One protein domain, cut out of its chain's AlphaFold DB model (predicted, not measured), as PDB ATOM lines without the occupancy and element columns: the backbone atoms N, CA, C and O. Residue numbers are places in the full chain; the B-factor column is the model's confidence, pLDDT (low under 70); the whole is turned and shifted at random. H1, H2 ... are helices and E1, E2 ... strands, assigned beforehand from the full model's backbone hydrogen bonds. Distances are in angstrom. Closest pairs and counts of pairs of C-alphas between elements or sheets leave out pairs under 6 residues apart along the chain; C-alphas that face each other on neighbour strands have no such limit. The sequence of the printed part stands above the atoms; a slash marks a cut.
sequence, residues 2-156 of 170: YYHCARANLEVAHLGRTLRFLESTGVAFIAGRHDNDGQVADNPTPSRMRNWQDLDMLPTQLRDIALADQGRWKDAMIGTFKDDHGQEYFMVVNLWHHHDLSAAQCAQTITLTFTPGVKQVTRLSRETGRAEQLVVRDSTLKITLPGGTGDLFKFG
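This is residues 2 to 156 of the 170 residues of an uncharacterized protein of Phycisphaeraceae bacterium (UniProt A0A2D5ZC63). Two twisted sheets stand face to face as a sandwich with their strands crossed, six strands on one side and three on the other, though the two layers are not flat upon each other, their best planes being 37 degrees apart. At one end E1 runs on into the small hairpin of E2 and E3, which makes one end of the longest axis, while the helix H1 only grazes the larger sheet, with its residues 11 to 19. The printed part has 155 residues with one named helix and eleven named strands, H1 first and then E1 to E11; the class is mixed, helices and strands. The sheets, in the orders E1 - E5 - E6 - E11 - E8 - E9, E4 - E7 - E10 and E2 - E3, are antiparallel throughout. The whole is compact, with a radius of gyration of the C-alphas of 15.5 A and spans of 49 by 43 by 32 A.

Start at H1, residues 2 to 19, which has a kink of 32 degrees near residue 13; in its backbone 12 of 14 O i to N i+4 pairs are within hydrogen-bond range. Next look at E1, residues 23 to 30, an edge strand of the largest sheet, which is strongly twisted. Its neighbour is E5, residues 76 to 82, at 161 degrees, with N 25 and O 80 2.9 A apart. E5 forms a hairpin with E6, residues 88 to 94, where N 79 and O 91 are 2.9 A apart. Beside E6 you find E11, residues 150 to 155, with N 153 and O 90 2.8 A apart, and beside E11 comes E8, residues 120 to 124, with N 124 and O 152 2.8 A apart. E8 and the other edge strand E9, residues 131 to 135, form a hairpin, with N 123 and O 132 2.8 A apart. Where H1 grazes this sheet, the closest C-alphas of H1 and E8 are those of Leu 15 and Leu 124, 7.3 A apart. In the second sheet, E7, residues 108 to 114, is the inner strand between E4, residues 62 to 67, and E10, residues 140 to 145; look for N 66 and O 111, 2.9 A apart, and N 110 and O 143, 2.8 A apart. The facing parts of the sandwich are 9.0 A centre to centre, and the strands of one sheet stand at 38 degrees to those of the other. H1 is not on the second sheet. E1 runs on, across a break of 2 residues and at 23 degrees, into E2, residues 33 to 36, whose hairpin partner is E3, residues 39 to 42, with N 34 and O 41 2.8 A apart.

Find C-alpha 2 at (108.325, 107.157, 73.387); from there H1 runs 24.5 A to C-alpha 19. E1 begins at C-alpha 23, at (110.326, 129.242, 95.500), and covers 20.9 A. E5 and E6 each measure 20.5 A, E7 19.3 A, E11 16.9 A and E10 16.0 A. E11 ends at C-alpha 155, at (95.754, 124.836, 101.337).

The C-alphas farthest apart are those of Asp 37 and His 85, 49.7 A. The printed part has no cut. Look for its two long links at residues 43 to 61, between E3 and E4, and 95 to 107, between E6 and E7. The mean pLDDT of the printed part is 88.6; the model's confidence is under 70 at residues 2 to 9 and residue 57.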
ATOM      1  N   TYR A   2     109.151 106.021  73.857       30.73
ATOM      2  CA  TYR A   2     108.325 107.157  73.387       30.73
ATOM      3  C   TYR A   2     107.112 107.524  74.279       30.73
ATOM      4  O   TYR A   2     106.918 108.692  74.601       30.73
ATOM      5  N   TYR A   3     106.335 106.542  74.758       35.69
ATOM      6  CA  TYR A   3     105.155 106.796  75.607       35.69
ATOM      7  C   TYR A   3     105.486 107.311  77.018       35.69
ATOM      8  O   TYR A   3     104.732 108.117  77.565       35.69
ATOM      9  N   HIS A   4     106.613 106.888  77.599       45.50
ATOM     10  CA  HIS A   4     107.052 107.376  78.911       45.50
ATOM     11  C   HIS A   4     107.579 108.811  78.816       45.50
ATOM     12  O   HIS A   4     107.239 109.630  79.662       45.50
ATOM     13  N   CYS A   5     108.302 109.146  77.739       42.44
ATOM     14  CA  CYS A   5     108.734 110.518  77.465       42.44
ATOM     15  C   CYS A   5     107.540 111.451  77.204       42.44
ATOM     16  O   CYS A   5     107.505 112.551  77.737       42.44
ATOM     17  N   ALA A   6     106.534 111.015  76.437       48.41
ATOM     18  CA  ALA A   6     105.349 111.833  76.159       48.41
ATOM     19  C   ALA A   6     104.512 112.119  77.421       48.41
ATOM     20  O   ALA A   6     104.074 113.251  77.619       48.41
ATOM     21  N   ARG A   7     104.327 111.124  78.302       56.69
ATOM     22  CA  ARG A   7     103.646 111.320  79.594       56.69
ATOM     23  C   ARG A   7     104.437 112.214  80.539       56.69
ATOM     24  O   ARG A   7     103.859 113.150  81.078       56.69
ATOM     25  N   ALA A   8     105.738 111.970  80.688       60.81
ATOM     26  CA  ALA A   8     106.599 112.836  81.485       60.81
ATOM     27  C   ALA A   8     106.560 114.281  80.961       60.81
ATOM     28  O   ALA A   8     106.420 115.209  81.746       60.81
ATOM     29  N   ASN A   9     106.569 114.479  79.640       63.09
ATOM     30  CA  ASN A   9     106.459 115.806  79.034       63.09
ATOM     31  C   ASN A   9     105.124 116.498  79.344       63.09
ATOM     32  O   ASN A   9     105.120 117.705  79.575       63.09
ATOM     33  N   LEU A  10     104.002 115.771  79.368       71.88
ATOM     34  CA  LEU A  10     102.700 116.341  79.735       71.88
ATOM     35  C   LEU A  10     102.625 116.691  81.223       71.88
ATOM     36  O   LEU A  10     102.183 117.782  81.572       71.88
ATOM     37  N   GLU A  11     103.105 115.809  82.095       78.75
ATOM     38  CA  GLU A  11     103.151 116.066  83.539       78.75
ATOM     39  C   GLU A  11     104.060 117.264  83.853       78.75
ATOM     40  O   GLU A  11     103.675 118.148  84.617       78.75
ATOM     41  N   VAL A  12     105.216 117.360  83.184       76.44
ATOM     42  CA  VAL A  12     106.114 118.522  83.252       76.44
ATOM     43  C   VAL A  12     105.439 119.775  82.695       76.44
ATOM     44  O   VAL A  12     105.579 120.842  83.285       76.44
ATOM     45  N   ALA A  13     104.674 119.686  81.606       79.38
ATOM     46  CA  ALA A  13     103.948 120.836  81.068       79.38
ATOM     47  C   ALA A  13     102.855 121.336  82.029       79.38
ATOM     48  O   ALA A  13     102.642 122.543  82.146       79.38
ATOM     49  N   HIS A  14     102.169 120.433  82.729       84.69
ATOM     50  CA  HIS A  14     101.116 120.783  83.679       84.69
ATOM     51  C   HIS A  14     101.675 121.318  85.002       84.69
ATOM     52  O   HIS A  14     101.286 122.400  85.442       84.69
ATOM     53  N   LEU A  15     102.615 120.597  85.618       86.44
ATOM     54  CA  LEU A  15     103.199 120.973  86.906       86.44
ATOM     55  C   LEU A  15     104.233 122.093  86.759       86.44
ATOM     56  O   LEU A  15     104.214 123.059  87.520       86.44
ATOM     57  N   GLY A  16     105.104 122.006  85.752       83.62
ATOM     58  CA  GLY A  16     106.217 122.936  85.539       83.62
ATOM     59  C   GLY A  16     105.773 124.381  85.325       83.62
ATOM     60  O   GLY A  16     106.464 125.304  85.755       83.62
ATOM     61  N   ARG A  17     104.586 124.595  84.739       85.25
ATOM     62  CA  ARG A  17     103.981 125.932  84.615       85.25
ATOM     63  C   ARG A  17     103.746 126.601  85.962       85.25
ATOM     64  O   ARG A  17     103.960 127.800  86.060       85.25
ATOM     65  N   THR A  18     103.317 125.833  86.960       88.31
ATOM     66  CA  THR A  18     103.089 126.336  88.317       88.31
ATOM     67  C   THR A  18     104.406 126.436  89.074       88.31
ATOM     68  O   THR A  18     104.705 127.479  89.642       88.31
ATOM     69  N   LEU A  19     105.231 125.382  89.023       89.56
ATOM     70  CA  LEU A  19     106.497 125.304  89.763       89.56
ATOM     71  C   LEU A  19     107.465 126.452  89.434       89.56
ATOM     72  O   LEU A  19     108.234 126.849  90.296       89.56
ATOM     73  N   ARG A  20     107.410 127.024  88.222       89.44
ATOM     74  CA  ARG A  20     108.189 128.219  87.844       89.44
ATOM     75  C   ARG A  20     107.950 129.428  88.762       89.44
ATOM     76  O   ARG A  20     108.839 130.265  88.878       89.44
ATOM     77  N   PHE A  21     106.753 129.552  89.328       91.19
ATOM     78  CA  PHE A  21     106.351 130.676  90.179       91.19
ATOM     79  C   PHE A  21     106.465 130.350  91.671       91.19
ATOM     80  O   PHE A  21     105.980 131.111  92.500       91.19
ATOM     81  N   LEU A  22     107.049 129.198  92.010       93.06
ATOM     82  CA  LEU A  22     107.200 128.745  93.381       93.06
ATOM     83  C   LEU A  22     108.682 128.717  93.755       93.06
ATOM     84  O   LEU A  22     109.505 128.104  93.074       93.06
ATOM     85  N   GLU A  23     109.016 129.342  94.876       94.19
ATOM     86  CA  GLU A  23     110.326 129.242  95.500       94.19
ATOM     87  C   GLU A  23     110.383 127.973  96.354       94.19
ATOM     88  O   GLU A  23     109.534 127.758  97.220       94.19
ATOM     89  N   SER A  24     111.379 127.111  96.125       93.44
ATOM     90  CA  SER A  24     111.573 125.921  96.958       93.44
ATOM     91  C   SER A  24     112.137 126.308  98.321       93.44
ATOM     92  O   SER A  24     113.227 126.865  98.417       93.44
ATOM     93  N   THR A  25     111.417 125.956  99.382       92.06
ATOM     94  CA  THR A  25     111.807 126.229 100.774       92.06
ATOM     95  C   THR A  25     112.477 125.034 101.448       92.06
ATOM     96  O   THR A  25     113.087 125.169 102.507       92.06
ATOM     97  N   GLY A  26     112.391 123.850 100.843       90.88
ATOM     98  CA  GLY A  26     113.000 122.644 101.384       90.88
ATOM     99  C   GLY A  26     112.597 121.384 100.635       90.88
ATOM    100  O   GLY A  26     111.519 121.305 100.049       90.88
ATOM    101  N   VAL A  27     113.471 120.385 100.697       91.81
ATOM    102  CA  VAL A  27     113.245 119.031 100.188       91.81
ATOM    103  C   VAL A  27     113.710 118.047 101.252       91.81
ATOM    104  O   VAL A  27     114.765 118.257 101.862       91.81
ATOM    105  N   ALA A  28     112.936 116.987 101.470       92.88
ATOM    106  CA  ALA A  28     113.297 115.924 102.396       92.88
ATOM    107  C   ALA A  28     112.757 114.553 101.997       92.88
ATOM    108  O   ALA A  28     111.786 114.420 101.249       92.88
ATOM    109  N   PHE A  29     113.423 113.537 102.530       94.12
ATOM    110  CA  PHE A  29     113.145 112.133 102.299       94.12
ATOM    111  C   PHE A  29     112.128 111.601 103.310       94.12
ATOM    112  O   PHE A  29     112.196 111.906 104.502       94.12
ATOM    113  N   ILE A  30     111.207 110.778 102.823       94.38
ATOM    114  CA  ILE A  30     110.238 110.041 103.627       94.38
ATOM    115  C   ILE A  30     110.600 108.566 103.490       94.38
ATOM    116  O   ILE A  30     110.276 107.930 102.484       94.38
ATOM    117  N   ALA A  31     111.308 108.046 104.491       93.75
ATOM    118  CA  ALA A  31     111.695 106.645 104.521       93.75
ATOM    119  C   ALA A  31     110.456 105.756 104.679       93.75
ATOM    120  O   ALA A  31     109.633 105.949 105.577       93.75
ATOM    121  N   GLY A  32     110.329 104.778 103.790       93.31
ATOM    122  CA  GLY A  32     109.428 103.656 103.970       93.31
ATOM    123  C   GLY A  32     109.958 102.667 104.989       93.31
ATOM    124  O   GLY A  32     111.011 102.852 105.595       93.31
ATOM    125  N   ARG A  33     109.214 101.578 105.153       93.44
ATOM    126  CA  ARG A  33     109.558 100.499 106.077       93.44
ATOM    127  C   ARG A  33     109.602  99.177 105.346       93.44
ATOM    128  O   ARG A  33     108.824  98.965 104.420       93.44
ATOM    129  N   HIS A  34     110.465  98.274 105.777       93.00
ATOM    130  CA  HIS A  34     110.567  96.927 105.236       93.00
ATOM    131  C   HIS A  34     110.673  95.896 106.358       93.00
ATOM    132  O   HIS A  34     111.072  96.218 107.476       93.00
ATOM    133  N   ASP A  35     110.315  94.654 106.041       92.69
ATOM    134  CA  ASP A  35     110.626  93.518 106.901       92.69
ATOM    135  C   ASP A  35     112.113  93.170 106.767       92.69
ATOM    136  O   ASP A  35     112.633  92.990 105.658       92.69
ATOM    137  N   ASN A  36     112.790  93.122 107.906       89.19
ATOM    138  CA  ASN A  36     114.168  92.703 108.064       89.19
ATOM    139  C   ASN A  36     114.201  91.571 109.095       89.19
ATOM    140  O   ASN A  36     114.276  91.817 110.298       89.19
ATOM    141  N   ASP A  37     114.081  90.338 108.606       88.56
ATOM    142  CA  ASP A  37     114.067  89.111 109.407       88.56
ATOM    143  C   ASP A  37     112.971  89.104 110.493       88.56
ATOM    144  O   ASP A  37     113.213  88.777 111.657       88.56
ATOM    145  N   GLY A  38     111.741  89.477 110.117       87.69
ATOM    146  CA  GLY A  38     110.587  89.515 111.024       87.69
ATOM    147  C   GLY A  38     110.507  90.766 111.905       87.69
ATOM    148  O   GLY A  38     109.611  90.868 112.747       87.69
ATOM    149  N   GLN A  39     111.429  91.719 111.731       89.56
ATOM    150  CA  GLN A  39     111.372  93.036 112.359       89.56
ATOM    151  C   GLN A  39     111.106  94.117 111.318       89.56
ATOM    152  O   GLN A  39     111.733  94.158 110.263       89.56
ATOM    153  N   VAL A  40     110.199  95.040 111.634       90.25
ATOM    154  CA  VAL A  40     109.954  96.210 110.788       90.25
ATOM    155  C   VAL A  40     111.075  97.220 111.020       90.25
ATOM    156  O   VAL A  40     111.227  97.728 112.129       90.25
ATOM    157  N   ALA A  41     111.828  97.525 109.967       91.31
ATOM    158  CA  ALA A  41     112.901  98.514 109.970       91.31
ATOM    159  C   ALA A  41     112.636  99.612 108.933       91.31
ATOM    160  O   ALA A  41     112.012  99.366 107.896       91.31
ATOM    161  N   ASP A  42     113.128 100.822 109.192       91.44
ATOM    162  CA  ASP A  42     113.087 101.907 108.211       91.44
ATOM    163  C   ASP A  42     114.051 101.623 107.052       91.44
ATOM    164  O   ASP A  42     115.118 101.021 107.210       91.44
ATOM    165  N   ASN A  43     113.680 102.068 105.856       91.94
ATOM    166  CA  ASN A  43     114.588 102.095 104.720       91.94
ATOM    167  C   ASN A  43     115.721 103.106 104.979       91.94
ATOM    168  O   ASN A  43     115.504 104.152 105.601       91.94
ATOM    169  N   PRO A  44     116.945 102.831 104.493       89.38
ATOM    170  CA  PRO A  44     118.068 103.729 104.706       89.38
ATOM    171  C   PRO A  44     117.832 105.067 103.996       89.38
ATOM    172  O   PRO A  44     117.623 105.118 102.784       89.38
ATOM    173  N   THR A  45     117.921 106.166 104.745       86.69
ATOM    174  CA  THR A  45     117.876 107.515 104.166       86.69
ATOM    175  C   THR A  45     119.212 107.821 103.472       86.69
ATOM    176  O   THR A  45     120.269 107.609 104.076       86.69
ATOM    177  N   PRO A  46     119.221 108.323 102.222       86.56
ATOM    178  CA  PRO A  46     120.457 108.704 101.542       86.56
ATOM    179  C   PRO A  46     121.258 109.746 102.338       86.56
ATOM    180  O   PRO A  46     120.698 110.729 102.812       86.56
ATOM    181  N   SER A  47     122.584 109.594 102.416       82.56
ATOM    182  CA  SER A  47     123.472 110.375 103.305       82.56
ATOM    183  C   SER A  47     123.490 111.898 103.096       82.56
ATOM    184  O   SER A  47     124.035 112.624 103.922       82.56
ATOM    185  N   ARG A  48     122.919 112.401 101.996       82.81
ATOM    186  CA  ARG A  48     122.799 113.838 101.687       82.81
ATOM    187  C   ARG A  48     121.360 114.349 101.714       82.81
ATOM    188  O   ARG A  48     121.117 115.489 101.330       82.81
ATOM    189  N   MET A  49     120.408 113.514 102.120       82.62
ATOM    190  CA  MET A  49     119.014 113.903 102.269       82.62
ATOM    191  C   MET A  49     118.666 114.042 103.743       82.62
ATOM    192  O   MET A  49     119.065 113.229 104.571       82.62
ATOM    193  N   ARG A  50     117.906 115.090 104.054       86.56
ATOM    194  CA  ARG A  50     117.294 115.262 105.373       86.56
ATOM    195  C   ARG A  50     116.079 114.353 105.491       86.56
ATOM    196  O   ARG A  50     115.389 114.142 104.489       86.56
ATOM    197  N   ASN A  51     115.799 113.863 106.694       86.75
ATOM    198  CA  ASN A  51     114.507 113.257 106.982       86.75
ATOM    199  C   ASN A  51     113.437 114.362 106.984       86.75
ATOM    200  O   ASN A  51     113.710 115.501 107.361       86.75
ATOM    201  N   TRP A  52     112.225 114.053 106.531       86.88
ATOM    202  CA  TRP A  52     111.126 115.019 106.506       86.88
ATOM    203  C   TRP A  52     110.741 115.528 107.898       86.88
ATOM    204  O   TRP A  52     110.297 116.667 108.010       86.88
ATOM    205  N   GLN A  53     110.963 114.725 108.941       84.50
ATOM    206  CA  GLN A  53     110.740 115.118 110.336       84.50
ATOM    207  C   GLN A  53     111.721 116.202 110.806       84.50
ATOM    208  O   GLN A  53     111.400 116.950 111.725       84.50
ATOM    209  N   ASP A  54     112.873 116.329 110.140       83.31
ATOM    210  CA  ASP A  54     113.907 117.323 110.446       83.31
ATOM    211  C   ASP A  54     113.728 118.624 109.641       83.31
ATOM    212  O   ASP A  54     114.598 119.498 109.647       83.31
ATOM    213  N   LEU A  55     112.648 118.757 108.861       78.31
ATOM    214  CA  LEU A  55     112.374 119.997 108.144       78.31
ATOM    215  C   LEU A  55     111.780 121.046 109.086       78.31
ATOM    216  O   LEU A  55     110.602 120.992 109.428       78.31
ATOM    217  N   ASP A  56     112.565 122.087 109.366       72.69
ATOM    218  CA  ASP A  56     112.111 123.278 110.102       72.69
ATOM    219  C   ASP A  56     110.949 124.021 109.409       72.69
ATOM    220  O   ASP A  56     110.246 124.812 110.032       72.69
ATOM    221  N   MET A  57     110.755 123.788 108.104       68.88
ATOM    222  CA  MET A  57     109.786 124.489 107.254       68.88
ATOM    223  C   MET A  57     108.828 123.539 106.525       68.88
ATOM    224  O   MET A  57     108.605 123.668 105.319       68.88
ATOM    225  N   LEU A  58     108.249 122.572 107.239       79.69
ATOM    226  CA  LEU A  58     107.035 121.922 106.739       79.69
ATOM    227  C   LEU A  58     105.901 122.952 106.613       79.69
ATOM    228  O   LEU A  58     105.846 123.896 107.405       79.69
ATOM    229  N   PRO A  59     104.968 122.770 105.657       81.31
ATOM    230  CA  PRO A  59     103.786 123.613 105.589       81.31
ATOM    231  C   PRO A  59     103.052 123.575 106.925       81.31
ATOM    232  O   PRO A  59     102.848 122.502 107.495       81.31
ATOM    233  N   THR A  60     102.610 124.733 107.401       84.31
ATOM    234  CA  THR A  60     102.186 124.937 108.797       84.31
ATOM    235  C   THR A  60     101.047 123.995 109.222       84.31
ATOM    236  O   THR A  60     100.890 123.655 110.398       84.31
ATOM    237  N   GLN A  61     100.235 123.563 108.257       91.81
ATOM    238  CA  GLN A  61      99.071 122.707 108.471       91.81
ATOM    239  C   GLN A  61      99.338 121.209 108.248       91.81
ATOM    240  O   GLN A  61      98.452 120.410 108.541       91.81
ATOM    241  N   LEU A  62     100.516 120.798 107.760       93.06
ATOM    242  CA  LEU A  62     100.895 119.391 107.580       93.06
ATOM    243  C   LEU A  62     101.626 118.883 108.831       93.06
ATOM    244  O   LEU A  62     102.577 119.500 109.299       93.06
ATOM    245  N   ARG A  63     101.157 117.770 109.400       92.62
ATOM    246  CA  ARG A  63     101.644 117.226 110.679       92.62
ATOM    247  C   ARG A  63     102.341 115.890 110.552       92.62
ATOM    248  O   ARG A  63     103.308 115.668 111.267       92.62
ATOM    249  N   ASP A  64     101.838 115.018 109.688       93.75
ATOM    250  CA  ASP A  64     102.433 113.701 109.495       93.75
ATOM    251  C   ASP A  64     102.307 113.220 108.052       93.75
ATOM    252  O   ASP A  64     101.364 113.585 107.338       93.75
ATOM    253  N   ILE A  65     103.275 112.406 107.637       94.69
ATOM    254  CA  ILE A  65     103.304 111.747 106.337       94.69
ATOM    255  C   ILE A  65     103.682 110.286 106.554       94.69
ATOM    256  O   ILE A  65     104.802 109.974 106.954       94.69
ATOM    257  N   ALA A  66     102.758 109.385 106.230       94.25
ATOM    258  CA  ALA A  66     102.948 107.952 106.404       94.25
ATOM    259  C   ALA A  66     102.753 107.191 105.090       94.25
ATOM    260  O   ALA A  66     101.777 107.402 104.365       94.25
ATOM    261  N   LEU A  67     103.658 106.256 104.808       94.19
ATOM    262  CA  LEU A  67     103.536 105.309 103.700       94.19
ATOM    263  C   LEU A  67     102.757 104.078 104.171       94.19
ATOM    264  O   LEU A  67     103.066 103.501 105.218       94.19
ATOM    265  N   ALA A  68     101.710 103.713 103.428       90.75
ATOM    266  CA  ALA A  68     100.825 102.611 103.801       90.75
ATOM    267  C   ALA A  68     101.482 101.243 103.584       90.75
ATOM    268  O   ALA A  68     101.304 100.334 104.396       90.75
ATOM    269  N   ASP A  69     102.248 101.109 102.502       87.56
ATOM    270  CA  ASP A  69     102.838  99.843 102.093       87.56
ATOM    271  C   ASP A  69     104.240  99.667 102.669       87.56
ATOM    272  O   ASP A  69     105.077 100.566 102.610       87.56
ATOM    273  N   GLN A  70     104.520  98.460 103.159       88.31
ATOM    274  CA  GLN A  70     105.883  98.049 103.469       88.31
ATOM    275  C   GLN A  70     106.577  97.505 102.213       88.31
ATOM    276  O   GLN A  70     105.960  96.910 101.317       88.31
ATOM    277  N   GLY A  71     107.883  97.716 102.141       89.44
ATOM    278  CA  GLY A  71     108.760  97.190 101.113       89.44
ATOM    279  C   GLY A  71     110.104  97.906 101.103       89.44
ATOM    280  O   GLY A  71     110.200  99.110 101.352       89.44
ATOM    281  N   ARG A  72     111.153  97.153 100.765       88.88
ATOM    282  CA  ARG A  72     112.469  97.746 100.515       88.88
ATOM    283  C   ARG A  72     112.341  98.780  99.400       88.88
ATOM    284  O   ARG A  72     111.747  98.486  98.363       88.88
ATOM    285  N   TRP A  73     112.904  99.964  99.632       88.75
ATOM    286  CA  TRP A  73     112.930 101.079  98.673       88.75
ATOM    287  C   TRP A  73     111.559 101.677  98.331       88.75
ATOM    288  O   TRP A  73     111.432 102.459  97.387       88.75
ATOM    289  N   LYS A  74     110.511 101.302  99.076       93.81
ATOM    290  CA  LYS A  74     109.194 101.930  98.983       93.81
ATOM    291  C   LYS A  74     109.188 103.243  99.747       93.81
ATOM    292  O   LYS A  74     108.611 103.343 100.819       93.81
ATOM    293  N   ASP A  75     109.895 104.218  99.197       95.06
ATOM    294  CA  ASP A  75     110.119 105.518  99.818       95.06
ATOM    295  C   ASP A  75     109.328 106.617  99.103       95.06
ATOM    296  O   ASP A  75     108.798 106.432  97.999       95.06
ATOM    297  N   ALA A  76     109.277 107.789  99.725       96.06
ATOM    298  CA  ALA A  76     108.726 108.996  99.133       96.06
ATOM    299  C   ALA A  76     109.623 110.210  99.402       96.06
ATOM    300  O   ALA A  76     110.616 110.155 100.127       96.06
ATOM    301  N   MET A  77     109.268 111.329  98.789       95.25
ATOM    302  CA  MET A  77     109.913 112.619  99.001       95.25
ATOM    303  C   MET A  77     108.853 113.694  99.166       95.25
ATOM    304  O   MET A  77     107.801 113.633  98.526       95.25
ATOM    305  N   ILE A  78     109.158 114.695  99.984       95.38
ATOM    306  CA  ILE A  78     108.395 115.934 100.051       95.38
ATOM    307  C   ILE A  78     109.260 117.112  99.606       95.38
ATOM    308  O   ILE A  78     110.382 117.294 100.076       95.38
ATOM    309  N   GLY A  79     108.717 117.915  98.694       94.25
ATOM    310  CA  GLY A  79     109.181 119.266  98.402       94.25
ATOM    311  C   GLY A  79     108.226 120.281  99.016       94.25
ATOM    312  O   GLY A  79     107.013 120.095  98.966       94.25
ATOM    313  N   THR A  80     108.760 121.351  99.586       94.38
ATOM    314  CA  THR A  80     108.001 122.468 100.166       94.38
ATOM    315  C   THR A  80     108.323 123.737  99.397       94.38
ATOM    316  O   THR A  80     109.456 123.909  98.930       94.38
ATOM    317  N   PHE A  81     107.316 124.589  99.220       94.38
ATOM    318  CA  PHE A  81     107.445 125.796  98.419       94.38
ATOM    319  C   PHE A  81     106.590 126.943  98.956       94.38
ATOM    320  O   PHE A  81     105.592 126.719  99.648       94.38
ATOM    321  N   LYS A  82     106.951 128.164  98.558       94.19
ATOM    322  CA  LYS A  82     106.137 129.372  98.725       94.19
ATOM    323  C   LYS A  82     106.002 130.114  97.401       94.19
ATOM    324  O   LYS A  82     106.896 130.030  96.566       94.19
ATOM    325  N   ASP A  83     104.888 130.805  97.198       92.69
ATOM    326  CA  ASP A  83     104.771 131.784  96.111       92.69
ATOM    327  C   ASP A  83     105.159 133.198  96.574       92.69
ATOM    328  O   ASP A  83     105.443 133.431  97.752       92.69
ATOM    329  N   ASP A  84     105.129 134.155  95.643       89.62
ATOM    330  CA  ASP A  84     105.444 135.571  95.887       89.62
ATOM    331  C   ASP A  84     104.496 136.247  96.902       89.62
ATOM    332  O   ASP A  84     104.797 137.320  97.431       89.62
ATOM    333  N   HIS A  85     103.348 135.628  97.198       89.75
ATOM    334  CA  HIS A  85     102.385 136.083  98.201       89.75
ATOM    335  C   HIS A  85     102.544 135.360  99.548       89.75
ATOM    336  O   HIS A  85     101.782 135.614 100.482       89.75
ATOM    337  N   GLY A  86     103.540 134.478  99.670       89.62
ATOM    338  CA  GLY A  86     103.818 133.698 100.870       89.62
ATOM    339  C   GLY A  86     102.865 132.522 101.094       89.62
ATOM    340  O   GLY A  86     102.903 131.929 102.173       89.62
ATOM    341  N   GLN A  87     102.020 132.165 100.119       92.00
ATOM    342  CA  GLN A  87     101.164 130.986 100.228       92.00
ATOM    343  C   GLN A  87     102.020 129.719 100.174       92.00
ATOM    344  O   GLN A  87     102.944 129.607  99.374       92.00
ATOM    345  N   GLU A  88     101.709 128.759 101.042       93.62
ATOM    346  CA  GLU A  88     102.465 127.515 101.175       93.62
ATOM    347  C   GLU A  88     101.946 126.431 100.228       93.62
ATOM    348  O   GLU A  88     100.738 126.183 100.119       93.62
ATOM    349  N   TYR A  89     102.888 125.729  99.610       95.56
ATOM    350  CA  TYR A  89     102.647 124.592  98.735       95.56
ATOM    351  C   TYR A  89     103.545 123.434  99.152       95.56
ATOM    352  O   TYR A  89     104.634 123.619  99.701       95.56
ATOM    353  N   PHE A  90     103.115 122.219  98.842       95.81
ATOM    354  CA  PHE A  90     103.953 121.041  99.010       95.81
ATOM    355  C   PHE A  90     103.695 120.025  97.911       95.81
ATOM    356  O   PHE A  90     102.578 119.883  97.425       95.81
ATOM    357  N   MET A  91     104.740 119.312  97.516       95.62
ATOM    358  CA  MET A  91     104.675 118.242  96.533       95.62
ATOM    359  C   MET A  91     105.112 116.950  97.193       95.62
ATOM    360  O   MET A  91     106.174 116.909  97.808       95.62
ATOM    361  N   VAL A  92     104.310 115.901  97.042       95.81
ATOM    362  CA  VAL A  92     104.667 114.558  97.505       95.81
ATOM    363  C   VAL A  92     104.966 113.702  96.288       95.81
ATOM    364  O   VAL A  92     104.177 113.679  95.344       95.81
ATOM    365  N   VAL A  93     106.104 113.015  96.309       94.94
ATOM    366  CA  VAL A  93     106.603 112.204  95.196       94.94
ATOM    367  C   VAL A  93     106.790 110.769  95.661       94.94
ATOM    368  O   VAL A  93     107.468 110.520  96.655       94.94
ATOM    369  N   ASN A  94     106.220 109.821  94.924       95.44
ATOM    370  CA  ASN A  94     106.496 108.401  95.091       95.44
ATOM    371  C   ASN A  94     107.848 108.070  94.438       95.44
ATOM    372  O   ASN A  94     107.977 108.140  93.214       95.44
ATOM    373  N   LEU A  95     108.844 107.693  95.245       94.38
ATOM    374  CA  LEU A  95     110.181 107.343  94.751       94.38
ATOM    375  C   LEU A  95     110.296 105.880  94.321       94.38
ATOM    376  O   LEU A  95     111.249 105.521  93.626       94.38
ATOM    377  N   TRP A  96     109.337 105.034  94.695       93.12
ATOM    378  CA  TRP A  96     109.348 103.633  94.308       93.12
ATOM    379  C   TRP A  96     109.060 103.481  92.823       93.12
ATOM    380  O   TRP A  96     108.018 103.883  92.301       93.12
ATOM    381  N   HIS A  97     110.012 102.875  92.136       87.62
ATOM    382  CA  HIS A  97     109.913 102.515  90.737       87.62
ATOM    383  C   HIS A  97     110.772 101.275  90.497       87.62
ATOM    384  O   HIS A  97     111.706 100.985  91.246       87.62
ATOM    385  N   HIS A  98     110.456 100.532  89.443       86.56
ATOM    386  CA  HIS A  98     111.225  99.367  89.041       86.56
ATOM    387  C   HIS A  98     111.185  99.250  87.522       86.56
ATOM    388  O   HIS A  98     110.152  99.518  86.916       86.56
ATOM    389  N   HIS A  99     112.297  98.855  86.905       82.75
ATOM    390  CA  HIS A  99     112.406  98.796  85.446       82.75
ATOM    391  C   HIS A  99     111.441  97.781  84.804       82.75
ATOM    392  O   HIS A  99     110.928  98.038  83.718       82.75
ATOM    393  N   ASP A 100     111.143  96.685  85.508       89.69
ATOM    394  CA  ASP A 100     110.211  95.643  85.048       89.69
ATOM    395  C   ASP A 100     108.739  95.888  85.417       89.69
ATOM    396  O   ASP A 100     107.867  95.109  85.033       89.69
ATOM    397  N   LEU A 101     108.441  96.933  86.195       88.56
ATOM    398  CA  LEU A 101     107.085  97.209  86.664       88.56
ATOM    399  C   LEU A 101     106.557  98.500  86.045       88.56
ATOM    400  O   LEU A 101     107.246  99.513  85.945       88.56
ATOM    401  N   SER A 102     105.282  98.492  85.671       89.06
ATOM    402  CA  SER A 102     104.597  99.719  85.275       89.06
ATOM    403  C   SER A 102     104.457 100.680  86.461       89.06
ATOM    404  O   SER A 102     104.396 100.269  87.620       89.06
ATOM    405  N   ALA A 103     104.296 101.975  86.179       88.94
ATOM    406  CA  ALA A 103     104.037 102.974  87.219       88.94
ATOM    407  C   ALA A 103     102.793 102.636  88.069       88.94
ATOM    408  O   ALA A 103     102.775 102.915  89.262       88.94
ATOM    409  N   ALA A 104     101.771 102.005  87.477       91.38
ATOM    410  CA  ALA A 104     100.578 101.570  88.202       91.38
ATOM    411  C   ALA A 104     100.868 100.410  89.170       91.38
ATOM    412  O   ALA A 104     100.324 100.386  90.268       91.38
ATOM    413  N   GLN A 105     101.749  99.476  88.796       92.62
ATOM    414  CA  GLN A 105     102.198  98.398  89.690       92.62
ATOM    415  C   GLN A 105     103.108  98.916  90.807       92.62
ATOM    416  O   GLN A 105     103.128  98.345  91.892       92.62
ATOM    417  N   CYS A 106     103.819 100.014  90.552       93.19
ATOM    418  CA  CYS A 106     104.626 100.724  91.540       93.19
ATOM    419  C   CYS A 106     103.827 101.762  92.351       93.19
ATOM    420  O   CYS A 106     104.417 102.655  92.964       93.19
ATOM    421  N   ALA A 107     102.492 101.726  92.309       94.81
ATOM    422  CA  ALA A 107     101.686 102.699  93.030       94.81
ATOM    423  C   ALA A 107     101.846 102.530  94.548       94.81
ATOM    424  O   ALA A 107     101.852 101.410  95.051       94.81
ATOM    425  N   GLN A 108     101.958 103.652  95.259       95.62
ATOM    426  CA  GLN A 108     101.997 103.692  96.719       95.62
ATOM    427  C   GLN A 108     100.853 104.550  97.246       95.62
ATOM    428  O   GLN A 108     100.578 105.628  96.705       95.62
ATOM    429  N   THR A 109     100.219 104.096  98.327       96.94
ATOM    430  CA  THR A 109      99.287 104.926  99.095       96.94
ATOM    431  C   THR A 109     100.029 105.677 100.197       96.94
ATOM    432  O   THR A 109     100.713 105.087 101.032       96.94
ATOM    433  N   ILE A 110      99.847 106.994 100.214       96.94
ATOM    434  CA  ILE A 110     100.445 107.918 101.172       96.94
ATOM    435  C   ILE A 110      99.317 108.554 101.976       96.94
ATOM    436  O   ILE A 110      98.335 109.043 101.414       96.94
ATOM    437  N   THR A 111      99.452 108.534 103.297       97.38
ATOM    438  CA  THR A 111      98.535 109.196 104.223       97.38
ATOM    439  C   THR A 111      99.167 110.498 104.683       97.38
ATOM    440  O   THR A 111     100.243 110.496 105.272       97.38
ATOM    441  N   LEU A 112      98.484 111.602 104.402       96.62
ATOM    442  CA  LEU A 112      98.821 112.933 104.881       96.62
ATOM    443  C   LEU A 112      97.922 113.255 106.065       96.62
ATOM    444  O   LEU A 112      96.699 113.149 105.953       96.62
ATOM    445  N   THR A 113      98.519 113.671 107.171       96.62
ATOM    446  CA  THR A 113      97.796 114.091 108.369       96.62
ATOM    447  C   THR A 113      97.986 115.581 108.561       96.62
ATOM    448  O   THR A 113      99.111 116.078 108.563       96.62
ATOM    449  N   PHE A 114      96.889 116.299 108.747       96.06
ATOM    450  CA  PHE A 114      96.863 117.746 108.880       96.06
ATOM    451  C   PHE A 114      96.502 118.186 110.297       96.06
ATOM    452  O   PHE A 114      96.027 117.405 111.122       96.06
ATOM    453  N   THR A 115      96.691 119.472 110.587       94.62
ATOM    454  CA  THR A 115      96.145 120.096 111.796       94.62
ATOM    455  C   THR A 115      94.623 119.950 111.864       94.62
ATOM    456  O   THR A 115      93.956 120.067 110.826       94.62
ATOM    457  N   PRO A 116      94.043 119.809 113.072       94.19
ATOM    458  CA  PRO A 116      92.599 119.879 113.248       94.19
ATOM    459  C   PRO A 116      92.024 121.143 112.598       94.19
ATOM    460  O   PRO A 116      92.557 122.236 112.767       94.19
ATOM    461  N   GLY A 117      90.933 120.990 111.848       91.25
ATOM    462  CA  GLY A 117      90.251 122.101 111.172       91.25
ATOM    463  C   GLY A 117      90.494 122.186 109.665       91.25
ATOM    464  O   GLY A 117      89.666 122.771 108.970       91.25
ATOM    465  N   VAL A 118      91.529 121.532 109.128       93.94
ATOM    466  CA  VAL A 118      91.690 121.407 107.670       93.94
ATOM    467  C   VAL A 118      90.595 120.492 107.123       93.94
ATOM    468  O   VAL A 118      90.509 119.320 107.481       93.94
ATOM    469  N   LYS A 119      89.722 121.045 106.274       94.06
ATOM    470  CA  LYS A 119      88.604 120.311 105.648       94.06
ATOM    471  C   LYS A 119      88.876 119.914 104.205       94.06
ATOM    472  O   LYS A 119      88.270 118.970 103.706       94.06
ATOM    473  N   GLN A 120      89.784 120.622 103.547       94.44
ATOM    474  CA  GLN A 120      90.111 120.394 102.151       94.44
ATOM    475  C   GLN A 120      91.542 120.814 101.845       94.44
ATOM    476  O   GLN A 120      92.079 121.736 102.463       94.44
ATOM    477  N   VAL A 121      92.116 120.156 100.848       95.06
ATOM    478  CA  VAL A 121      93.390 120.512 100.224       95.06
ATOM    479  C   VAL A 121      93.166 120.509  98.722       95.06
ATOM    480  O   VAL A 121      92.466 119.642  98.201       95.06
ATOM    481  N   THR A 122      93.741 121.475  98.018       96.06
ATOM    482  CA  THR A 122      93.646 121.522  96.561       96.06
ATOM    483  C   THR A 122      94.880 120.870  95.958       96.06
ATOM    484  O   THR A 122      96.006 121.246  96.275       96.06
ATOM    485  N   ARG A 123      94.659 119.896  95.076       95.69
ATOM    486  CA  ARG A 123      95.670 119.211  94.274       95.69
ATOM    487  C   ARG A 123      95.735 119.817  92.877       95.69
ATOM    488  O   ARG A 123      94.696 120.022  92.259       95.69
ATOM    489  N   LEU A 124      96.928 120.015  92.329       94.06
ATOM    490  CA  LEU A 124      97.112 120.185  90.890       94.06
ATOM    491  C   LEU A 124      97.282 118.810  90.244       94.06
ATOM    492  O   LEU A 124      98.288 118.135  90.457       94.06
ATOM    493  N   SER A 125      96.296 118.389  89.458       86.88
ATOM    494  CA  SER A 125      96.340 117.108  88.757       86.88
ATOM    495  C   SER A 125      97.411 117.123  87.674       86.88
ATOM    496  O   SER A 125      97.310 117.874  86.703       86.88
ATOM    497  N   ARG A 126      98.421 116.255  87.801       83.94
ATOM    498  CA  ARG A 126      99.471 116.096  86.780       83.94
ATOM    499  C   ARG A 126      98.922 115.626  85.428       83.94
ATOM    500  O   ARG A 126      99.522 115.889  84.391       83.94
ATOM    501  N   GLU A 127      97.773 114.950  85.425       84.50
ATOM    502  CA  GLU A 127      97.172 114.372  84.219       84.50
ATOM    503  C   GLU A 127      96.345 115.394  83.440       84.50
ATOM    504  O   GLU A 127      96.396 115.417  82.213       84.50
ATOM    505  N   THR A 128      95.611 116.262  84.142       84.50
ATOM    506  CA  THR A 128      94.692 117.222  83.508       84.50
ATOM    507  C   THR A 128      95.188 118.666  83.543       84.50
ATOM    508  O   THR A 128      94.634 119.514  82.844       84.50
ATOM    509  N   GLY A 129      96.182 118.970  84.382       85.38
ATOM    510  CA  GLY A 129      96.640 120.330  84.657       85.38
ATOM    511  C   GLY A 129      95.608 121.191  85.386       85.38
ATOM    512  O   GLY A 129      95.714 122.415  85.361       85.38
ATOM    513  N   ARG A 130      94.585 120.583  86.001       88.38
ATOM    514  CA  ARG A 130      93.507 121.293  86.703       88.38
ATOM    515  C   ARG A 130      93.643 121.170  88.214       88.38
ATOM    516  O   ARG A 130      94.125 120.162  88.728       88.38
ATOM    517  N   ALA A 131      93.174 122.205  88.904       92.19
ATOM    518  CA  ALA A 131      93.002 122.189  90.347       92.19
ATOM    519  C   ALA A 131      91.806 121.299  90.724       92.19
ATOM    520  O   ALA A 131      90.710 121.460  90.187       92.19
ATOM    521  N   GLU A 132      92.022 120.377  91.651       93.06
ATOM    522  CA  GLU A 132      91.041 119.424  92.159       93.06
ATOM    523  C   GLU A 132      90.983 119.536  93.681       93.06
ATOM    524  O   GLU A 132      92.006 119.440  94.359       93.06
ATOM    525  N   GLN A 133      89.791 119.733  94.235       94.19
ATOM    526  CA  GLN A 133      89.611 119.782  95.683       94.19
ATOM    527  C   GLN A 133      89.501 118.366  96.244       94.19
ATOM    528  O   GLN A 133      88.657 117.577  95.821       94.19
ATOM    529  N   LEU A 134      90.345 118.058  97.222       94.81
ATOM    530  CA  LEU A 134      90.340 116.795  97.942       94.81
ATOM    531  C   LEU A 134      89.811 117.024  99.354       94.81
ATOM    532  O   LEU A 134      90.298 117.885 100.087       94.81
ATOM    533  N   VAL A 135      88.804 116.239  99.734       95.44
ATOM    534  CA  VAL A 135      88.183 116.315 101.060       95.44
ATOM    535  C   VAL A 135      89.080 115.630 102.085       95.44
ATOM    536  O   VAL A 135      89.429 114.461 101.931       95.44
ATOM    537  N   VAL A 136      89.391 116.347 103.162       96.00
ATOM    538  CA  VAL A 136      90.117 115.819 104.320       96.00
ATOM    539  C   VAL A 136      89.108 115.256 105.317       96.00
ATOM    540  O   VAL A 136      88.168 115.943 105.723       96.00
ATOM    541  N   ARG A 137      89.292 113.994 105.717       95.69
ATOM    542  CA  ARG A 137      88.422 113.288 106.670       95.69
ATOM    543  C   ARG A 137      89.230 112.892 107.892       95.69
ATOM    544  O   ARG A 137      90.317 112.343 107.758       95.69
ATOM    545  N   ASP A 138      88.716 113.221 109.072       94.94
ATOM    546  CA  ASP A 138      89.391 112.951 110.349       94.94
ATOM    547  C   ASP A 138      90.822 113.512 110.399       94.94
ATOM    548  O   ASP A 138      91.742 112.904 110.933       94.94
ATOM    549  N   SER A 139      91.011 114.699 109.810       96.69
ATOM    550  CA  SER A 139      92.315 115.357 109.624       96.69
ATOM    551  C   SER A 139      93.301 114.580 108.745       96.69
ATOM    552  O   SER A 139      94.477 114.921 108.707       96.69
ATOM    553  N   THR A 140      92.840 113.574 108.002       96.88
ATOM    554  CA  THR A 140      93.670 112.765 107.108       96.88
ATOM    555  C   THR A 140      93.212 112.846 105.655       96.88
ATOM    556  O   THR A 140      92.028 113.009 105.344       96.88
ATOM    557  N   LEU A 141      94.172 112.712 104.746       96.88
ATOM    558  CA  LEU A 141      93.949 112.524 103.321       96.88
ATOM    559  C   LEU A 141      94.818 111.367 102.844       96.88
ATOM    560  O   LEU A 141      96.032 111.378 103.028       96.88
ATOM    561  N   LYS A 142      94.197 110.388 102.192       97.06
ATOM    562  CA  LYS A 142      94.910 109.303 101.519       97.06
ATOM    563  C   LYS A 142      94.995 109.607 100.033       97.06
ATOM    564  O   LYS A 142      93.969 109.835  99.395       97.06
ATOM    565  N   ILE A 143      96.206 109.587  99.496       95.56
ATOM    566  CA  ILE A 143      96.478 109.720  98.064       95.56
ATOM    567  C   ILE A 143      97.187 108.466  97.569       95.56
ATOM    568  O   ILE A 143      97.969 107.867  98.302       95.56
ATOM    569  N   THR A 144      96.934 108.079  96.323       96.00
ATOM    570  CA  THR A 144      97.661 106.988  95.667       96.00
ATOM    571  C   THR A 144      98.417 107.558  94.484       96.00
ATOM    572  O   THR A 144      97.811 108.100  93.560       96.00
ATOM    573  N   LEU A 145      99.740 107.433  94.521       94.00
ATOM    574  CA  LEU A 145     100.632 107.958  93.496       94.00
ATOM    575  C   LEU A 145     101.265 106.800  92.729       94.00
ATOM    576  O   LEU A 145     101.894 105.946  93.358       94.00
ATOM    577  N   PRO A 146     101.159 106.759  91.391       94.38
ATOM    578  CA  PRO A 146     101.956 105.850  90.574       94.38
ATOM    579  C   PRO A 146     103.462 106.028  90.805       94.38
ATOM    580  O   PRO A 146     103.921 107.113  91.171       94.38
ATOM    581  N   GLY A 147     104.231 104.970  90.555       92.62
ATOM    582  CA  GLY A 147     105.681 104.974  90.733       92.62
ATOM    583  C   GLY A 147     106.376 106.079  89.944       92.62
ATOM    584  O   GLY A 147     106.083 106.279  88.762       92.62
ATOM    585  N   GLY A 148     107.285 106.796  90.606       89.94
ATOM    586  CA  GLY A 148     108.049 107.904  90.025       89.94
ATOM    587  C   GLY A 148     107.252 109.188  89.775       89.94
ATOM    588  O   GLY A 148     107.777 110.100  89.141       89.94
ATOM    589  N   THR A 149     105.999 109.275  90.230       90.69
ATOM    590  CA  THR A 149     105.149 110.463  90.036       90.69
ATOM    591  C   THR A 149     104.950 111.237  91.332       90.69
ATOM    592  O   THR A 149     105.133 110.703  92.427       90.69
ATOM    593  N   GLY A 150     104.543 112.499  91.210       92.19
ATOM    594  CA  GLY A 150     104.162 113.315  92.351       92.19
ATOM    595  C   GLY A 150     103.006 114.252  92.047       92.19
ATOM    596  O   GLY A 150     102.788 114.630  90.896       92.19
ATOM    597  N   ASP A 151     102.303 114.628  93.107       94.38
ATOM    598  CA  ASP A 151     101.192 115.574  93.071       94.38
ATOM    599  C   ASP A 151     101.575 116.824  93.876       94.38
ATOM    600  O   ASP A 151     102.173 116.725  94.952       94.38
ATOM    601  N   LEU A 152     101.239 118.002  93.342       95.81
ATOM    602  CA  LEU A 152     101.430 119.297  94.000       95.81
ATOM    603  C   LEU A 152     100.137 119.708  94.711       95.81
ATOM    604  O   LEU A 152      99.050 119.627  94.138       95.81
ATOM    605  N   PHE A 153     100.267 120.196  95.936       96.25
ATOM    606  CA  PHE A 153      99.166 120.544  96.819       96.25
ATOM    607  C   PHE A 153      99.317 121.954  97.380       96.25
ATOM    608  O   PHE A 153     100.428 122.468  97.527       96.25
ATOM    609  N   LYS A 154      98.183 122.547  97.751       94.69
ATOM    610  CA  LYS A 154      98.108 123.771  98.550       94.69
ATOM    611  C   LYS A 154      96.879 123.768  99.449       94.69
ATOM    612  O   LYS A 154      95.888 123.085  99.171       94.69
ATOM    613  N   PHE A 155      96.920 124.584 100.492       92.12
ATOM    614  CA  PHE A 155      95.754 124.836 101.337       92.12
ATOM    615  C   PHE A 155      94.840 125.901 100.711       92.12
ATOM    616  O   PHE A 155      95.304 126.825 100.038       92.12
ATOM    617  N   GLY A 156      93.530 125.770 100.937       84.81
ATOM    618  CA  GLY A 156      92.510 126.655 100.358       84.81
ATOM    619  C   GLY A 156      92.131 126.307  98.914       84.81
ATOM    620  O   GLY A 156      92.613 125.325  98.354       84.81
TER     621      GLY A 156